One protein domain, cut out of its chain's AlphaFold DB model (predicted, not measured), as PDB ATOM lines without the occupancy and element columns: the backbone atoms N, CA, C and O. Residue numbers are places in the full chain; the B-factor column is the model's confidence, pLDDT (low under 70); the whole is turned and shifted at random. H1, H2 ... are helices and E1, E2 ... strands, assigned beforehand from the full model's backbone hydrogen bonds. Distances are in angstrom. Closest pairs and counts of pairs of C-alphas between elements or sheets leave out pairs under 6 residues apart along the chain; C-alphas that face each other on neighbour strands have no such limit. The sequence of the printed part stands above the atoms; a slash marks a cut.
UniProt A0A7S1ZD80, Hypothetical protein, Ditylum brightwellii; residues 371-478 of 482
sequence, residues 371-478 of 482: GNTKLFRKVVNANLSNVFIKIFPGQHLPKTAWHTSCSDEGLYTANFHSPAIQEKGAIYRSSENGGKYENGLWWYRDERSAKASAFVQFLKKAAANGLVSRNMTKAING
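AT A GLANCE: This is residues 371 to 478 of the 482 residues of the protein "Hypothetical protein" of Ditylum brightwellii (UniProt A0A7S1ZD80). One long helix, H3, runs through the middle of the domain, slantwise over one face of a small three-strand sheet, E1 E2 E3, while the shorter helices H1 and H4 pack on H3 away from the sheet. H2 runs near H3 in nearly the same direction, and a small hairpin, E4 and E5, sits beside E2. The printed part has 108 residues, with four named helices and five named strands in the order H1 H2 E1 E2 E3 E4 E5 H3 H4; both sheets are antiparallel, and the class is mixed, helices and strands. The whole is compact, with a radius of gyration of the C-alphas of 13.3 A and spans of 39 by 29 by 22 A.

HOW THE PARTS SIT: H1, residues 371 to 381, touches residues 448 to 456 alone of H3, residues 447 to 464, at a steep tilt of 54 degrees, opposite ways; the closest C-alphas, of Val 380 and Ala 452, are 5.0 A apart. H2, residues 384 to 391, is close to but not clearly touching H3, at a shallow tilt of 11 degrees, with the closest C-alphas, of Leu 384 and Ala 452, 7.7 A apart. E1, residues 402 to 406, E2, residues 412 to 417, and E3, residues 427 to 429, form a meander, each strand the antiparallel neighbour of the one before. N 405 and O 413 are 3.0 A apart across E1 and E2, and N 416 and O 428 are 2.8 A apart across E2 and E3. The hairpin of E4, residues 436 to 438, and E5, residues 441 to 443, has N 436 and O 443 2.8 A apart; the closest C-alphas of E2 and E5, of Thr 413 and Trp 443, are 5.0 A apart. H3 is on the sheet E1 E2 E3 at a height of 7.1 A, giving two layers, a helix on one face of a sheet; it lies over E2 and E3. H4, residues 470 to 476, touches residues 459 to 463 alone of H3 in a helical hairpin at a steep tilt of 41 degrees, with the closest C-alphas, of Ala 463 and Thr 473, 5.5 A apart. Every O i to N i+4 pair is within hydrogen-bond range in H2, H3 and H4, and 6 of 7 are in H1.

IN THESE COORDINATES: H1 begins at C-alpha 371 (-15.263, -11.648, 43.253) and is 16.4 A long; H2 is 10.8 A. E1 is 13.0 A, E2 16.4 A, E3 6.5 A, E4 6.4 A and E5 6.3 A. H3 runs 26.2 A from C-alpha 447 (-12.203, 9.755, 48.756), and H4 runs 9.7 A to C-alpha 476 (-21.035, -7.224, 38.720).

THE WHOLE: The two C-alphas farthest apart, of Asp 408 and Arg 470, are 41.7 A apart, while the first and last printed C-alphas are 5.1 A apart. The printed part has no cut and no long link. Its mean pLDDT is 93.0; residues 371, 372 and 478 are under 70.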
ATOM      1  N   GLY A 371     -14.297 -12.290  44.155       57.84
ATOM      2  CA  GLY A 371     -15.263 -11.648  43.253       57.84
ATOM      3  C   GLY A 371     -15.427 -10.153  43.537       57.84
ATOM      4  O   GLY A 371     -15.257  -9.317  42.646       57.84
ATOM      5  N   ASN A 372     -15.669  -9.810  44.805       67.38
ATOM      6  CA  ASN A 372     -15.921  -8.432  45.240       67.38
ATOM      7  C   ASN A 372     -14.712  -7.509  45.015       67.38
ATOM      8  O   ASN A 372     -14.867  -6.360  44.597       67.38
ATOM      9  N   THR A 373     -13.497  -8.033  45.186       80.44
ATOM     10  CA  THR A 373     -12.260  -7.274  44.959       80.44
ATOM     11  C   THR A 373     -12.053  -6.897  43.490       80.44
ATOM     12  O   THR A 373     -11.525  -5.819  43.213       80.44
ATOM     13  N   LYS A 374     -12.498  -7.718  42.526       89.19
ATOM     14  CA  LYS A 374     -12.377  -7.396  41.091       89.19
ATOM     15  C   LYS A 374     -13.325  -6.278  40.664       89.19
ATOM     16  O   LYS A 374     -12.886  -5.354  39.978       89.19
ATOM     17  N   LEU A 375     -14.598  -6.351  41.060       90.62
ATOM     18  CA  LEU A 375     -15.572  -5.304  40.744       90.62
ATOM     19  C   LEU A 375     -15.150  -3.977  41.374       90.62
ATOM     20  O   LEU A 375     -15.093  -2.970  40.676       90.62
ATOM     21  N   PHE A 376     -14.774  -3.994  42.655       93.69
ATOM     22  CA  PHE A 376     -14.304  -2.798  43.343       93.69
ATOM     23  C   PHE A 376     -13.122  -2.145  42.619       93.69
ATOM     24  O   PHE A 376     -13.198  -0.966  42.293       93.69
ATOM     25  N   ARG A 377     -12.083  -2.905  42.244       93.12
ATOM     26  CA  ARG A 377     -10.936  -2.369  41.482       93.12
ATOM     27  C   ARG A 377     -11.337  -1.737  40.144       93.12
ATOM     28  O   ARG A 377     -10.743  -0.736  39.746       93.12
ATOM     29  N   LYS A 378     -12.330  -2.300  39.445       93.25
ATOM     30  CA  LYS A 378     -12.860  -1.707  38.204       93.25
ATOM     31  C   LYS A 378     -13.609  -0.405  38.483       93.25
ATOM     32  O   LYS A 378     -13.404   0.569  37.769       93.25
ATOM     33  N   VAL A 379     -14.446  -0.381  39.521       94.69
ATOM     34  CA  VAL A 379     -15.264   0.785  39.885       94.69
ATOM     35  C   VAL A 379     -14.405   1.930  40.416       94.69
ATOM     36  O   VAL A 379     -14.621   3.062  40.001       94.69
ATOM     37  N   VAL A 380     -13.388   1.649  41.240       96.19
ATOM     38  CA  VAL A 380     -12.413   2.652  41.707       96.19
ATOM     39  C   VAL A 380     -11.810   3.395  40.525       96.19
ATOM     40  O   VAL A 380     -11.746   4.619  40.537       96.19
ATOM     41  N   ASN A 381     -11.437   2.683  39.464       94.56
ATOM     42  CA  ASN A 381     -10.795   3.283  38.299       94.56
ATOM     43  C   ASN A 381     -11.770   3.876  37.265       94.56
ATOM     44  O   ASN A 381     -11.327   4.548  36.336       94.56
ATOM     45  N   ALA A 382     -13.080   3.683  37.421       95.38
ATOM     46  CA  ALA A 382     -14.083   4.153  36.471       95.38
ATOM     47  C   ALA A 382     -14.519   5.606  36.728       95.38
ATOM     48  O   ALA A 382     -14.430   6.128  37.838       95.38
ATOM     49  N   ASN A 383     -15.071   6.249  35.695       96.94
ATOM     50  CA  ASN A 383     -15.846   7.477  35.855       96.94
ATOM     51  C   ASN A 383     -17.274   7.106  36.290       96.94
ATOM     52  O   ASN A 383     -18.072   6.643  35.472       96.94
ATOM     53  N   LEU A 384     -17.585   7.298  37.576       96.94
ATOM     54  CA  LEU A 384     -18.861   6.879  38.172       96.94
ATOM     55  C   LEU A 384     -20.079   7.551  37.520       96.94
ATOM     56  O   LEU A 384     -21.122   6.915  37.406       96.94
ATOM     57  N   SER A 385     -19.938   8.784  37.020       96.88
ATOM     58  CA  SER A 385     -21.011   9.479  36.294       96.88
ATOM     59  C   SER A 385     -21.343   8.764  34.981       96.88
ATOM     60  O   SER A 385     -22.504   8.482  34.700       96.88
ATOM     61  N   ASN A 386     -20.321   8.347  34.226       96.44
ATOM     62  CA  ASN A 386     -20.521   7.593  32.984       96.44
ATOM     63  C   ASN A 386     -21.131   6.211  33.240       96.44
ATOM     64  O   ASN A 386     -21.924   5.730  32.435       96.44
ATOM     65  N   VAL A 387     -20.758   5.554  34.345       95.50
ATOM     66  CA  VAL A 387     -21.382   4.281  34.734       95.50
ATOM     67  C   VAL A 387     -22.852   4.505  35.090       95.50
ATOM     68  O   VAL A 387     -23.697   3.741  34.638       95.50
ATOM     69  N   PHE A 388     -23.165   5.568  35.833       96.12
ATOM     70  CA  PHE A 388     -24.533   5.913  36.210       96.12
ATOM     71  C   PHE A 388     -25.419   6.218  34.991       96.12
ATOM     72  O   PHE A 388     -26.483   5.621  34.859       96.12
ATOM     73  N   ILE A 389     -24.950   7.050  34.051       95.75
ATOM     74  CA  ILE A 389     -25.675   7.394  32.810       95.75
ATOM     75  C   ILE A 389     -25.979   6.146  31.965       95.75
ATOM     76  O   ILE A 389     -27.025   6.063  31.329       95.75
ATOM     77  N   LYS A 390     -25.089   5.143  31.963       94.44
ATOM     78  CA  LYS A 390     -25.329   3.873  31.255       94.44
ATOM     79  C   LYS A 390     -26.439   3.029  31.886       94.44
ATOM     80  O   LYS A 390     -27.063   2.251  31.174       94.44
ATOM     81  N   ILE A 391     -26.650   3.149  33.197       94.31
ATOM     82  CA  ILE A 391     -27.741   2.467  33.911       94.31
ATOM     83  C   ILE A 391     -29.047   3.249  33.734       94.31
ATOM     84  O   ILE A 391     -30.088   2.650  33.492       94.31
ATOM     85  N   PHE A 392     -28.977   4.581  33.800       94.75
ATOM     86  CA  PHE A 392     -30.126   5.480  33.686       94.75
ATOM     87  C   PHE A 392     -29.913   6.513  32.566       94.75
ATOM     88  O   PHE A 392     -29.509   7.650  32.838       94.75
ATOM     89  N   PRO A 393     -30.179   6.145  31.297       94.62
ATOM     90  CA  PRO A 393     -30.035   7.060  30.170       94.62
ATOM     91  C   PRO A 393     -30.840   8.349  30.374       94.62
ATOM     92  O   PRO A 393     -32.000   8.310  30.780       94.62
ATOM     93  N   GLY A 394     -30.213   9.497  30.105       95.06
ATOM     94  CA  GLY A 394     -30.822  10.820  30.285       95.06
ATOM     95  C   GLY A 394     -30.749  11.390  31.708       95.06
ATOM     96  O   GLY A 394     -31.163  12.525  31.915       95.06
ATOM     97  N   GLN A 395     -30.200  10.654  32.683       96.50
ATOM     98  CA  GLN A 395     -30.007  11.150  34.048       96.50
ATOM     99  C   GLN A 395     -28.524  11.383  34.347       96.50
ATOM    100  O   GLN A 395     -27.692  10.487  34.208       96.50
ATOM    101  N   HIS A 396     -28.190  12.591  34.797       96.00
ATOM    102  CA  HIS A 396     -26.839  12.929  35.240       96.00
ATOM    103  C   HIS A 396     -26.663  12.639  36.729       96.00
ATOM    104  O   HIS A 396     -27.591  12.808  37.515       96.00
ATOM    105  N   LEU A 397     -25.450  12.244  37.125       96.44
ATOM    106  CA  LEU A 397     -25.093  12.060  38.528       96.44
ATOM    107  C   LEU A 397     -24.656  13.407  39.138       96.44
ATOM    108  O   LEU A 397     -23.540  13.853  38.852       96.44
ATOM    109  N   PRO A 398     -25.485  14.083  39.958       96.75
ATOM    110  CA  PRO A 398     -25.119  15.371  40.524       96.75
ATOM    111  C   PRO A 398     -24.046  15.194  41.605       96.75
ATOM    112  O   PRO A 398     -23.965  14.157  42.267       96.75
ATOM    113  N   LYS A 399     -23.234  16.232  41.844       96.56
ATOM    114  CA  LYS A 399     -22.232  16.212  42.930       96.56
ATOM    115  C   LYS A 399     -22.876  16.013  44.308       96.56
ATOM    116  O   LYS A 399     -22.273  15.377  45.164       96.56
ATOM    117  N   THR A 400     -24.111  16.485  44.479       96.75
ATOM    118  CA  THR A 400     -24.923  16.339  45.698       96.75
ATOM    119  C   THR A 400     -25.375  14.904  45.977       96.75
ATOM    120  O   THR A 400     -25.855  14.632  47.070       96.75
ATOM    121  N   ALA A 401     -25.187  13.965  45.039       97.25
ATOM    122  CA  ALA A 401     -25.430  12.540  45.279       97.25
ATOM    123  C   ALA A 401     -24.414  11.913  46.253       97.25
ATOM    124  O   ALA A 401     -24.549  10.748  46.619       97.25
ATOM    125  N   TRP A 402     -23.379  12.652  46.658       98.06
ATOM    126  CA  TRP A 402     -22.319  12.164  47.528       98.06
ATOM    127  C   TRP A 402     -22.272  12.955  48.827       98.06
ATOM    128  O   TRP A 402     -22.110  14.171  48.805       98.06
ATOM    129  N   HIS A 403     -22.317  12.242  49.947       98.00
ATOM    130  CA  HIS A 403     -21.957  12.778  51.252       98.00
ATOM    131  C   HIS A 403     -20.683  12.083  51.723       98.00
ATOM    132  O   HIS A 403     -20.694  10.881  52.000       98.00
ATOM    133  N   THR A 404     -19.581  12.820  51.782       98.00
ATOM    134  CA  THR A 404     -18.281  12.312  52.220       98.00
ATOM    135  C   THR A 404     -17.908  12.885  53.576       98.00
ATOM    136  O   THR A 404     -18.264  14.011  53.916       98.00
ATOM    137  N   SER A 405     -17.197  12.094  54.368       97.75
ATOM    138  CA  SER A 405     -16.642  12.538  55.645       97.75
ATOM    139  C   SER A 405     -15.190  12.091  55.732       97.75
ATOM    140  O   SER A 405     -14.846  11.017  55.236       97.75
ATOM    141  N   CYS A 406     -14.352  12.934  56.328       97.81
ATOM    142  CA  CYS A 406     -12.940  12.672  56.565       97.81
ATOM    143  C   CYS A 406     -12.722  12.558  58.074       97.81
ATOM    144  O   CYS A 406     -13.280  13.348  58.833       97.81
ATOM    145  N   SER A 407     -11.964  11.555  58.494       96.38
ATOM    146  CA  SER A 407     -11.503  11.403  59.877       96.38
ATOM    147  C   SER A 407     -10.255  12.250  60.123       96.38
ATOM    148  O   SER A 407      -9.591  12.676  59.175       96.38
ATOM    149  N   ASP A 408      -9.891  12.416  61.393       95.31
ATOM    150  CA  ASP A 408      -8.657  13.100  61.798       95.31
ATOM    151  C   ASP A 408      -7.391  12.387  61.282       95.31
ATOM    152  O   ASP A 408      -6.366  13.020  61.047       95.31
ATOM    153  N   GLU A 409      -7.471  11.076  61.016       95.62
ATOM    154  CA  GLU A 409      -6.392  10.275  60.414       95.62
ATOM    155  C   GLU A 409      -6.297  10.427  58.881       95.62
ATOM    156  O   GLU A 409      -5.520   9.729  58.227       95.62
ATOM    157  N   GLY A 410      -7.111  11.296  58.272       96.88
ATOM    158  CA  GLY A 410      -7.149  11.480  56.819       96.88
ATOM    159  C   GLY A 410      -7.820  10.329  56.061       96.88
ATOM    160  O   GLY A 410      -7.638  10.196  54.851       96.88
ATOM    161  N   LEU A 411      -8.585   9.472  56.750       97.44
ATOM    162  CA  LEU A 411      -9.385   8.431  56.104       97.44
ATOM    163  C   LEU A 411     -10.763   8.959  55.710       97.44
ATOM    164  O   LEU A 411     -11.374   9.728  56.447       97.44
ATOM    165  N   TYR A 412     -11.297   8.460  54.600       98.38
ATOM    166  CA  TYR A 412     -12.563   8.883  54.011       98.38
ATOM    167  C   TYR A 412     -13.644   7.814  54.136       98.38
ATOM    168  O   TYR A 412     -13.381   6.629  53.954       98.38
ATOM    169  N   THR A 413     -14.884   8.239  54.342       98.31
ATOM    170  CA  THR A 413     -16.092   7.423  54.165       98.31
ATOM    171  C   THR A 413     -17.068   8.150  53.242       98.31
ATOM    172  O   THR A 413     -17.002   9.376  53.106       98.31
ATOM    173  N   ALA A 414     -17.944   7.412  52.562       98.19
ATOM    174  CA  ALA A 414     -18.895   7.987  51.621       98.19
ATOM    175  C   ALA A 414     -20.275   7.328  51.712       98.19
ATOM    176  O   ALA A 414     -20.407   6.105  51.778       98.19
ATOM    177  N   ASN A 415     -21.307   8.158  51.609       97.94
ATOM    178  CA  ASN A 415     -22.681   7.749  51.367       97.94
ATOM    179  C   ASN A 415     -23.095   8.211  49.968       97.94
ATOM    180  O   ASN A 415     -22.903   9.373  49.602       97.94
ATOM    181  N   PHE A 416     -23.662   7.295  49.189       98.06
ATOM    182  CA  PHE A 416     -24.218   7.562  47.871       98.06
ATOM    183  C   PHE A 416     -25.742   7.652  47.954       98.06
ATOM    184  O   PHE A 416     -26.410   6.660  48.243       98.06
ATOM    185  N   HIS A 417     -26.283   8.837  47.697       97.50
ATOM    186  CA  HIS A 417     -27.712   9.112  47.617       97.50
ATOM    187  C   HIS A 417     -28.134   8.986  46.156       97.50
ATOM    188  O   HIS A 417     -27.784   9.839  45.338       97.50
ATOM    189  N   SER A 418     -28.850   7.915  45.810       96.38
ATOM    190  CA  SER A 418     -29.215   7.672  44.413       96.38
ATOM    191  C   SER A 418     -30.145   8.782  43.902       96.38
ATOM    192  O   SER A 418     -31.226   8.973  44.464       96.38
ATOM    193  N   PRO A 419     -29.773   9.508  42.830       93.94
ATOM    194  CA  PRO A 419     -30.656  10.494  42.216       93.94
ATOM    195  C   PRO A 419     -31.665   9.836  41.260       93.94
ATOM    196  O   PRO A 419     -32.514  10.533  40.711       93.94
ATOM    197  N   ALA A 420     -31.564   8.518  41.034       93.06
ATOM    198  CA  ALA A 420     -32.436   7.820  40.104       93.06
ATOM    199  C   ALA A 420     -33.885   7.865  40.584       93.06
ATOM    200  O   ALA A 420     -34.165   7.562  41.741       93.06
ATOM    201  N   ILE A 421     -34.812   8.189  39.680       91.06
ATOM    202  CA  ILE A 421     -36.249   8.290  39.990       91.06
ATOM    203  C   ILE A 421     -36.772   6.995  40.635       91.06
ATOM    204  O   ILE A 421     -37.544   7.054  41.588       91.06
ATOM    205  N   GLN A 422     -36.300   5.837  40.164       91.00
ATOM    206  CA  GLN A 422     -36.677   4.511  40.665       91.00
ATOM    207  C   GLN A 422     -36.108   4.188  42.058       91.00
ATOM    208  O   GLN A 422     -36.559   3.248  42.700       91.00
ATOM    209  N   GLU A 423     -35.118   4.948  42.525       90.56
ATOM    210  CA  GLU A 423     -34.371   4.716  43.769       90.56
ATOM    211  C   GLU A 423     -34.321   5.994  44.626       90.56
ATOM    212  O   GLU A 423     -33.406   6.189  45.432       90.56
ATOM    213  N   LYS A 424     -35.280   6.912  44.430       85.94
ATOM    214  CA  LYS A 424     -35.280   8.221  45.083       85.94
ATOM    215  C   LYS A 424     -35.312   8.043  46.602       85.94
ATOM    216  O   LYS A 424     -36.263   7.497  47.150       85.94
ATOM    217  N   GLY A 425     -34.274   8.536  47.276       87.88
ATOM    218  CA  GLY A 425     -34.126   8.443  48.733       87.88
ATOM    219  C   GLY A 425     -33.307   7.244  49.224       87.88
ATOM    220  O   GLY A 425     -32.981   7.195  50.408       87.88
ATOM    221  N   ALA A 426     -32.908   6.316  48.346       95.00
ATOM    222  CA  ALA A 426     -32.019   5.221  48.724       95.00
ATOM    223  C   ALA A 426     -30.601   5.738  49.025       95.00
ATOM    224  O   ALA A 426     -30.014   6.493  48.241       95.00
ATOM    225  N   ILE A 427     -30.042   5.298  50.157       97.00
ATOM    226  CA  ILE A 427     -28.694   5.656  50.613       97.00
ATOM    227  C   ILE A 427     -27.835   4.397  50.670       97.00
ATOM    228  O   ILE A 427     -28.135   3.452  51.399       97.00
ATOM    229  N   TYR A 428     -26.725   4.415  49.943       97.50
ATOM    230  CA  TYR A 428     -25.770   3.317  49.872       97.50
ATOM    231  C   TYR A 428     -24.479   3.708  50.583       97.50
ATOM    232  O   TYR A 428     -23.829   4.683  50.212       97.50
ATOM    233  N   ARG A 429     -24.110   2.953  51.618       97.38
ATOM    234  CA  ARG A 429     -22.910   3.210  52.426       97.38
ATOM    235  C   ARG A 429     -21.717   2.417  51.902       97.38
ATOM    236  O   ARG A 429     -21.886   1.369  51.276       97.38
ATOM    237  N   SER A 430     -20.506   2.896  52.173       96.62
ATOM    238  CA  SER A 430     -19.283   2.127  51.924       96.62
ATOM    239  C   SER A 430     -19.268   0.780  52.687       96.62
ATOM    240  O   SER A 430     -20.016   0.586  53.644       96.62
ATOM    241  N   SER A 431     -18.440  -0.175  52.248       94.06
ATOM    242  CA  SER A 431     -18.496  -1.596  52.661       94.06
ATOM    243  C   SER A 431     -17.106  -2.233  52.805       94.06
ATOM    244  O   SER A 431     -16.090  -1.580  52.644       94.06
ATOM    245  N   GLU A 432     -16.996  -3.535  53.022       93.88
ATOM    246  CA  GLU A 432     -15.720  -4.229  53.258       93.88
ATOM    247  C   GLU A 432     -14.710  -4.233  52.086       93.88
ATOM    248  O   GLU A 432     -13.634  -4.820  52.184       93.88
ATOM    249  N   ASN A 433     -15.022  -3.586  50.959       91.56
ATOM    250  CA  ASN A 433     -14.219  -3.587  49.736       91.56
ATOM    251  C   ASN A 433     -12.924  -2.754  49.851       91.56
ATOM    252  O   ASN A 433     -12.771  -1.756  49.163       91.56
ATOM    253  N   GLY A 434     -11.976  -3.161  50.696       86.44
ATOM    254  CA  GLY A 434     -10.669  -2.505  50.847       86.44
ATOM    255  C   GLY A 434     -10.618  -1.369  51.874       86.44
ATOM    256  O   GLY A 434      -9.603  -0.681  51.947       86.44
ATOM    257  N   GLY A 435     -11.685  -1.176  52.655       91.44
ATOM    258  CA  GLY A 435     -11.721  -0.223  53.767       91.44
ATOM    259  C   GLY A 435     -11.348  -0.855  55.116       91.44
ATOM    260  O   GLY A 435     -11.400  -2.074  55.274       91.44
ATOM    261  N   LYS A 436     -11.008  -0.016  56.099       95.38
ATOM    262  CA  LYS A 436     -10.863  -0.348  57.528       95.38
ATOM    263  C   LYS A 436     -12.194  -0.055  58.230       95.38
ATOM    264  O   LYS A 436     -12.766   1.007  58.011       95.38
ATOM    265  N   TYR A 437     -12.708  -0.973  59.045       95.56
ATOM    266  CA  TYR A 437     -13.957  -0.749  59.781       95.56
ATOM    267  C   TYR A 437     -13.679  -0.123  61.150       95.56
ATOM    268  O   TYR A 437     -12.935  -0.703  61.939       95.56
ATOM    269  N   GLU A 438     -14.280   1.031  61.435       93.06
ATOM    270  CA  GLU A 438     -14.063   1.787  62.673       93.06
ATOM    271  C   GLU A 438     -15.276   2.674  62.996       93.06
ATOM    272  O   GLU A 438     -15.848   3.307  62.107       93.06
ATOM    273  N   ASN A 439     -15.704   2.689  64.265       91.00
ATOM    274  CA  ASN A 439     -16.852   3.466  64.761       91.00
ATOM    275  C   ASN A 439     -18.147   3.282  63.944       91.00
ATOM    276  O   ASN A 439     -18.894   4.224  63.695       91.00
ATOM    277  N   GLY A 440     -18.412   2.052  63.497       91.31
ATOM    278  CA  GLY A 440     -19.623   1.727  62.741       91.31
ATOM    279  C   GLY A 440     -19.552   2.020  61.237       91.31
ATOM    280  O   GLY A 440     -20.519   1.732  60.529       91.31
ATOM    281  N   LEU A 441     -18.433   2.546  60.731       95.38
ATOM    282  CA  LEU A 441     -18.261   2.973  59.340       95.38
ATOM    283  C   LEU A 441     -17.048   2.300  58.681       95.38
ATOM    284  O   LEU A 441     -16.115   1.861  59.351       95.38
ATOM    285  N   TRP A 442     -17.068   2.209  57.349       97.00
ATOM    286  CA  TRP A 442     -15.926   1.757  56.549       97.00
ATOM    287  C   TRP A 442     -15.131   2.960  56.043       97.00
ATOM    288  O   TRP A 442     -15.678   3.815  55.349       97.00
ATOM    289  N   TRP A 443     -13.844   2.987  56.372       97.31
ATOM    290  CA  TRP A 443     -12.914   4.079  56.105       97.31
ATOM    291  C   TRP A 443     -11.857   3.677  55.073       97.31
ATOM    292  O   TRP A 443     -11.363   2.550  55.081       97.31
ATOM    293  N   TYR A 444     -11.485   4.594  54.182       97.75
ATOM    294  CA  TYR A 444     -10.569   4.357  53.059       97.75
ATOM    295  C   TYR A 444      -9.473   5.407  53.029       97.75
ATOM    296  O   TYR A 444      -9.657   6.517  53.505       97.75
ATOM    297  N   ARG A 445      -8.344   5.076  52.406       97.31
ATOM    298  CA  ARG A 445      -7.194   5.987  52.293       97.31
ATOM    299  C   ARG A 445      -7.449   7.208  51.409       97.31
ATOM    300  O   ARG A 445      -6.694   8.166  51.478       97.31
ATOM    301  N   ASP A 446      -8.469   7.156  50.561       97.88
ATOM    302  CA  ASP A 446      -8.793   8.220  49.623       97.88
ATOM    303  C   ASP A 446     -10.305   8.282  49.347       97.88
ATOM    304  O   ASP A 446     -11.025   7.277  49.413       97.88
ATOM    305  N   GLU A 447     -10.787   9.480  49.016       97.94
ATOM    306  CA  GLU A 447     -12.203   9.755  48.756       97.94
ATOM    307  C   GLU A 447     -12.757   8.925  47.584       97.94
ATOM    308  O   GLU A 447     -13.917   8.498  47.594       97.94
ATOM    309  N   ARG A 448     -11.925   8.658  46.570       97.88
ATOM    310  CA  ARG A 448     -12.314   7.916  45.366       97.88
ATOM    311  C   ARG A 448     -12.628   6.459  45.703       97.88
ATOM    312  O   ARG A 448     -13.646   5.943  45.243       97.88
ATOM    313  N   SER A 449     -11.821   5.824  46.546       97.44
ATOM    314  CA  SER A 449     -12.045   4.475  47.067       97.44
ATOM    315  C   SER A 449     -13.313   4.392  47.922       97.44
ATOM    316  O   SER A 449     -14.117   3.473  47.737       97.44
ATOM    317  N   ALA A 450     -13.555   5.384  48.787       97.94
ATOM    318  CA  ALA A 450     -14.770   5.442  49.602       97.94
ATOM    319  C   ALA A 450     -16.040   5.532  48.737       97.94
ATOM    320  O   ALA A 450     -16.965   4.722  48.896       97.94
ATOM    321  N   LYS A 451     -16.048   6.455  47.762       98.00
ATOM    322  CA  LYS A 451     -17.136   6.624  46.784       98.00
ATOM    323  C   LYS A 451     -17.350   5.367  45.951       98.00
ATOM    324  O   LYS A 451     -18.483   4.918  45.798       98.00
ATOM    325  N   ALA A 452     -16.273   4.759  45.456       97.31
ATOM    326  CA  ALA A 452     -16.347   3.530  44.677       97.31
ATOM    327  C   ALA A 452     -16.973   2.380  45.472       97.31
ATOM    328  O   ALA A 452     -17.784   1.637  44.923       97.31
ATOM    329  N   SER A 453     -16.664   2.242  46.766       97.06
ATOM    330  CA  SER A 453     -17.282   1.185  47.564       97.06
ATOM    331  C   SER A 453     -18.772   1.419  47.790       97.06
ATOM    332  O   SER A 453     -19.528   0.452  47.724       97.06
ATOM    333  N   ALA A 454     -19.195   2.651  48.083       97.56
ATOM    334  CA  ALA A 454     -20.617   2.972  48.203       97.56
ATOM    335  C   ALA A 454     -21.344   2.709  46.872       97.56
ATOM    336  O   ALA A 454     -22.410   2.093  46.838       97.56
ATOM    337  N   PHE A 455     -20.707   3.062  45.751       97.25
ATOM    338  CA  PHE A 455     -21.242   2.807  44.417       97.25
ATOM    339  C   PHE A 455     -21.353   1.313  44.088       97.25
ATOM    340  O   PHE A 455     -22.315   0.900  43.449       97.25
ATOM    341  N   VAL A 456     -20.417   0.471  44.540       96.06
ATOM    342  CA  VAL A 456     -20.512  -0.992  44.376       96.06
ATOM    343  C   VAL A 456     -21.758  -1.552  45.070       96.06
ATOM    344  O   VAL A 456     -22.405  -2.438  44.510       96.06
ATOM    345  N   GLN A 457     -22.120  -1.043  46.251       95.94
ATOM    346  CA  GLN A 457     -23.348  -1.455  46.942       95.94
ATOM    347  C   GLN A 457     -24.593  -1.069  46.137       95.94
ATOM    348  O   GLN A 457     -25.478  -1.903  45.933       95.94
ATOM    349  N   PHE A 458     -24.602   0.143  45.580       96.12
ATOM    350  CA  PHE A 458     -25.633   0.574  44.637       96.12
ATOM    351  C   PHE A 458     -25.716  -0.349  43.408       96.12
ATOM    352  O   PHE A 458     -26.794  -0.839  43.090       96.12
ATOM    353  N   LEU A 459     -24.592  -0.671  42.759       95.38
ATOM    354  CA  LEU A 459     -24.569  -1.553  41.586       95.38
ATOM    355  C   LEU A 459     -25.126  -2.948  41.888       95.38
ATOM    356  O   LEU A 459     -25.857  -3.507  41.075       95.38
ATOM    357  N   LYS A 460     -24.805  -3.508  43.059       93.00
ATOM    358  CA  LYS A 460     -25.340  -4.803  43.500       93.00
ATOM    359  C   LYS A 460     -26.853  -4.753  43.683       93.00
ATOM    360  O   LYS A 460     -27.549  -5.652  43.214       93.00
ATOM    361  N   LYS A 461     -27.365  -3.701  44.326       94.31
ATOM    362  CA  LYS A 461     -28.805  -3.523  44.529       94.31
ATOM    363  C   LYS A 461     -29.534  -3.281  43.207       94.31
ATOM    364  O   LYS A 461     -30.524  -3.952  42.941       94.31
ATOM    365  N   ALA A 462     -28.990  -2.428  42.342       93.12
ATOM    366  CA  ALA A 462     -29.513  -2.187  41.002       93.12
ATOM    367  C   ALA A 462     -29.544  -3.477  40.165       93.12
ATOM    368  O   ALA A 462     -30.526  -3.743  39.475       93.12
ATOM    369  N   ALA A 463     -28.513  -4.324  40.266       92.31
ATOM    370  CA  ALA A 463     -28.491  -5.629  39.614       92.31
ATOM    371  C   ALA A 463     -29.558  -6.588  40.153       92.31
ATOM    372  O   ALA A 463     -30.229  -7.249  39.362       92.31
ATOM    373  N   ALA A 464     -29.744  -6.639  41.474       91.19
ATOM    374  CA  ALA A 464     -30.782  -7.450  42.109       91.19
ATOM    375  C   ALA A 464     -32.201  -6.990  41.728       91.19
ATOM    376  O   ALA A 464     -33.084  -7.822  41.547       91.19
ATOM    377  N   ASN A 465     -32.391  -5.683  41.539       92.56
ATOM    378  CA  ASN A 465     -33.655  -5.082  41.109       92.56
ATOM    379  C   ASN A 465     -33.875  -5.163  39.582       92.56
ATOM    380  O   ASN A 465     -34.875  -4.660  39.082       92.56
ATOM    381  N   GLY A 466     -32.946  -5.757  38.820       94.06
ATOM    382  CA  GLY A 466     -33.050  -5.858  37.360       94.06
ATOM    383  C   GLY A 466     -32.880  -4.527  36.616       94.06
ATOM    384  O   GLY A 466     -33.243  -4.436  35.448       94.06
ATOM    385  N   LEU A 467     -32.318  -3.502  37.268       91.12
ATOM    386  CA  LEU A 467     -32.118  -2.162  36.700       91.12
ATOM    387  C   LEU A 467     -30.882  -2.065  35.797       91.12
ATOM    388  O   LEU A 467     -30.729  -1.100  35.056       91.12
ATOM    389  N   VAL A 468     -29.978  -3.043  35.859       91.31
ATOM    390  CA  VAL A 468     -28.794  -3.101  34.993       91.31
ATOM    391  C   VAL A 468     -28.955  -4.202  33.947       91.31
ATOM    392  O   VAL A 468     -29.581  -5.236  34.191       91.31
ATOM    393  N   SER A 469     -28.370  -3.997  32.765       87.69
ATOM    394  CA  SER A 469     -28.422  -4.990  31.687       87.69
ATOM    395  C   SER A 469     -27.810  -6.327  32.120       87.69
ATOM    396  O   SER A 469     -26.878  -6.362  32.924       87.69
ATOM    397  N   ARG A 470     -28.257  -7.447  31.531       82.44
ATOM    398  CA  ARG A 470     -27.710  -8.789  31.838       82.44
ATOM    399  C   ARG A 470     -26.183  -8.856  31.712       82.44
ATOM    400  O   ARG A 470     -25.538  -9.534  32.508       82.44
ATOM    401  N   ASN A 471     -25.606  -8.140  30.744       79.75
ATOM    402  CA  ASN A 471     -24.154  -8.065  30.554       79.75
ATOM    403  C   ASN A 471     -23.472  -7.355  31.732       79.75
ATOM    404  O   ASN A 471     -22.450  -7.815  32.239       79.75
ATOM    405  N   MET A 472     -24.077  -6.275  32.225       83.19
ATOM    406  CA  MET A 472     -23.597  -5.556  33.398       83.19
ATOM    407  C   MET A 472     -23.785  -6.370  34.688       83.19
ATOM    408  O   MET A 472     -22.875  -6.408  35.512       83.19
ATOM    409  N   THR A 473     -24.886  -7.114  34.826       81.31
ATOM    410  CA  THR A 473     -25.117  -8.046  35.944       81.31
ATOM    411  C   THR A 473     -24.052  -9.138  36.000       81.31
ATOM    412  O   THR A 473     -23.518  -9.422  37.071       81.31
ATOM    413  N   LYS A 474     -23.689  -9.730  34.851       80.06
ATOM    414  CA  LYS A 474     -22.600 -10.719  34.765       80.06
ATOM    415  C   LYS A 474     -21.266 -10.127  35.226       80.06
ATOM    416  O   LYS A 474     -20.581 -10.737  36.048       80.06
ATOM    417  N   ALA A 475     -20.951  -8.908  34.779       76.44
ATOM    418  CA  ALA A 475     -19.747  -8.191  35.188       76.44
ATOM    419  C   ALA A 475     -19.726  -7.855  36.694       76.44
ATOM    420  O   ALA A 475     -18.667  -7.937  37.318       76.44
ATOM    421  N   ILE A 476     -20.878  -7.509  37.282       79.75
ATOM    422  CA  ILE A 476     -21.035  -7.224  38.720       79.75
ATOM    423  C   ILE A 476     -20.878  -8.499  39.558       79.75
ATOM    424  O   ILE A 476     -20.170  -8.491  40.563       79.75
ATOM    425  N   ASN A 477     -21.466  -9.612  39.118       79.62
ATOM    426  CA  ASN A 477     -21.451 -10.887  39.845       79.62
ATOM    427  C   ASN A 477     -20.142 -11.681  39.687       79.62
ATOM    428  O   ASN A 477     -20.038 -12.801  40.178       79.62
ATOM    429  N   GLY A 478     -19.136 -11.128  39.002       66.81
ATOM    430  CA  GLY A 478     -17.834 -11.773  38.821       66.81
ATOM    431  C   GLY A 478     -17.835 -12.961  37.850       66.81
ATOM    432  O   GLY A 478     -16.799 -13.612  37.703       66.81
TER     433      GLY A 478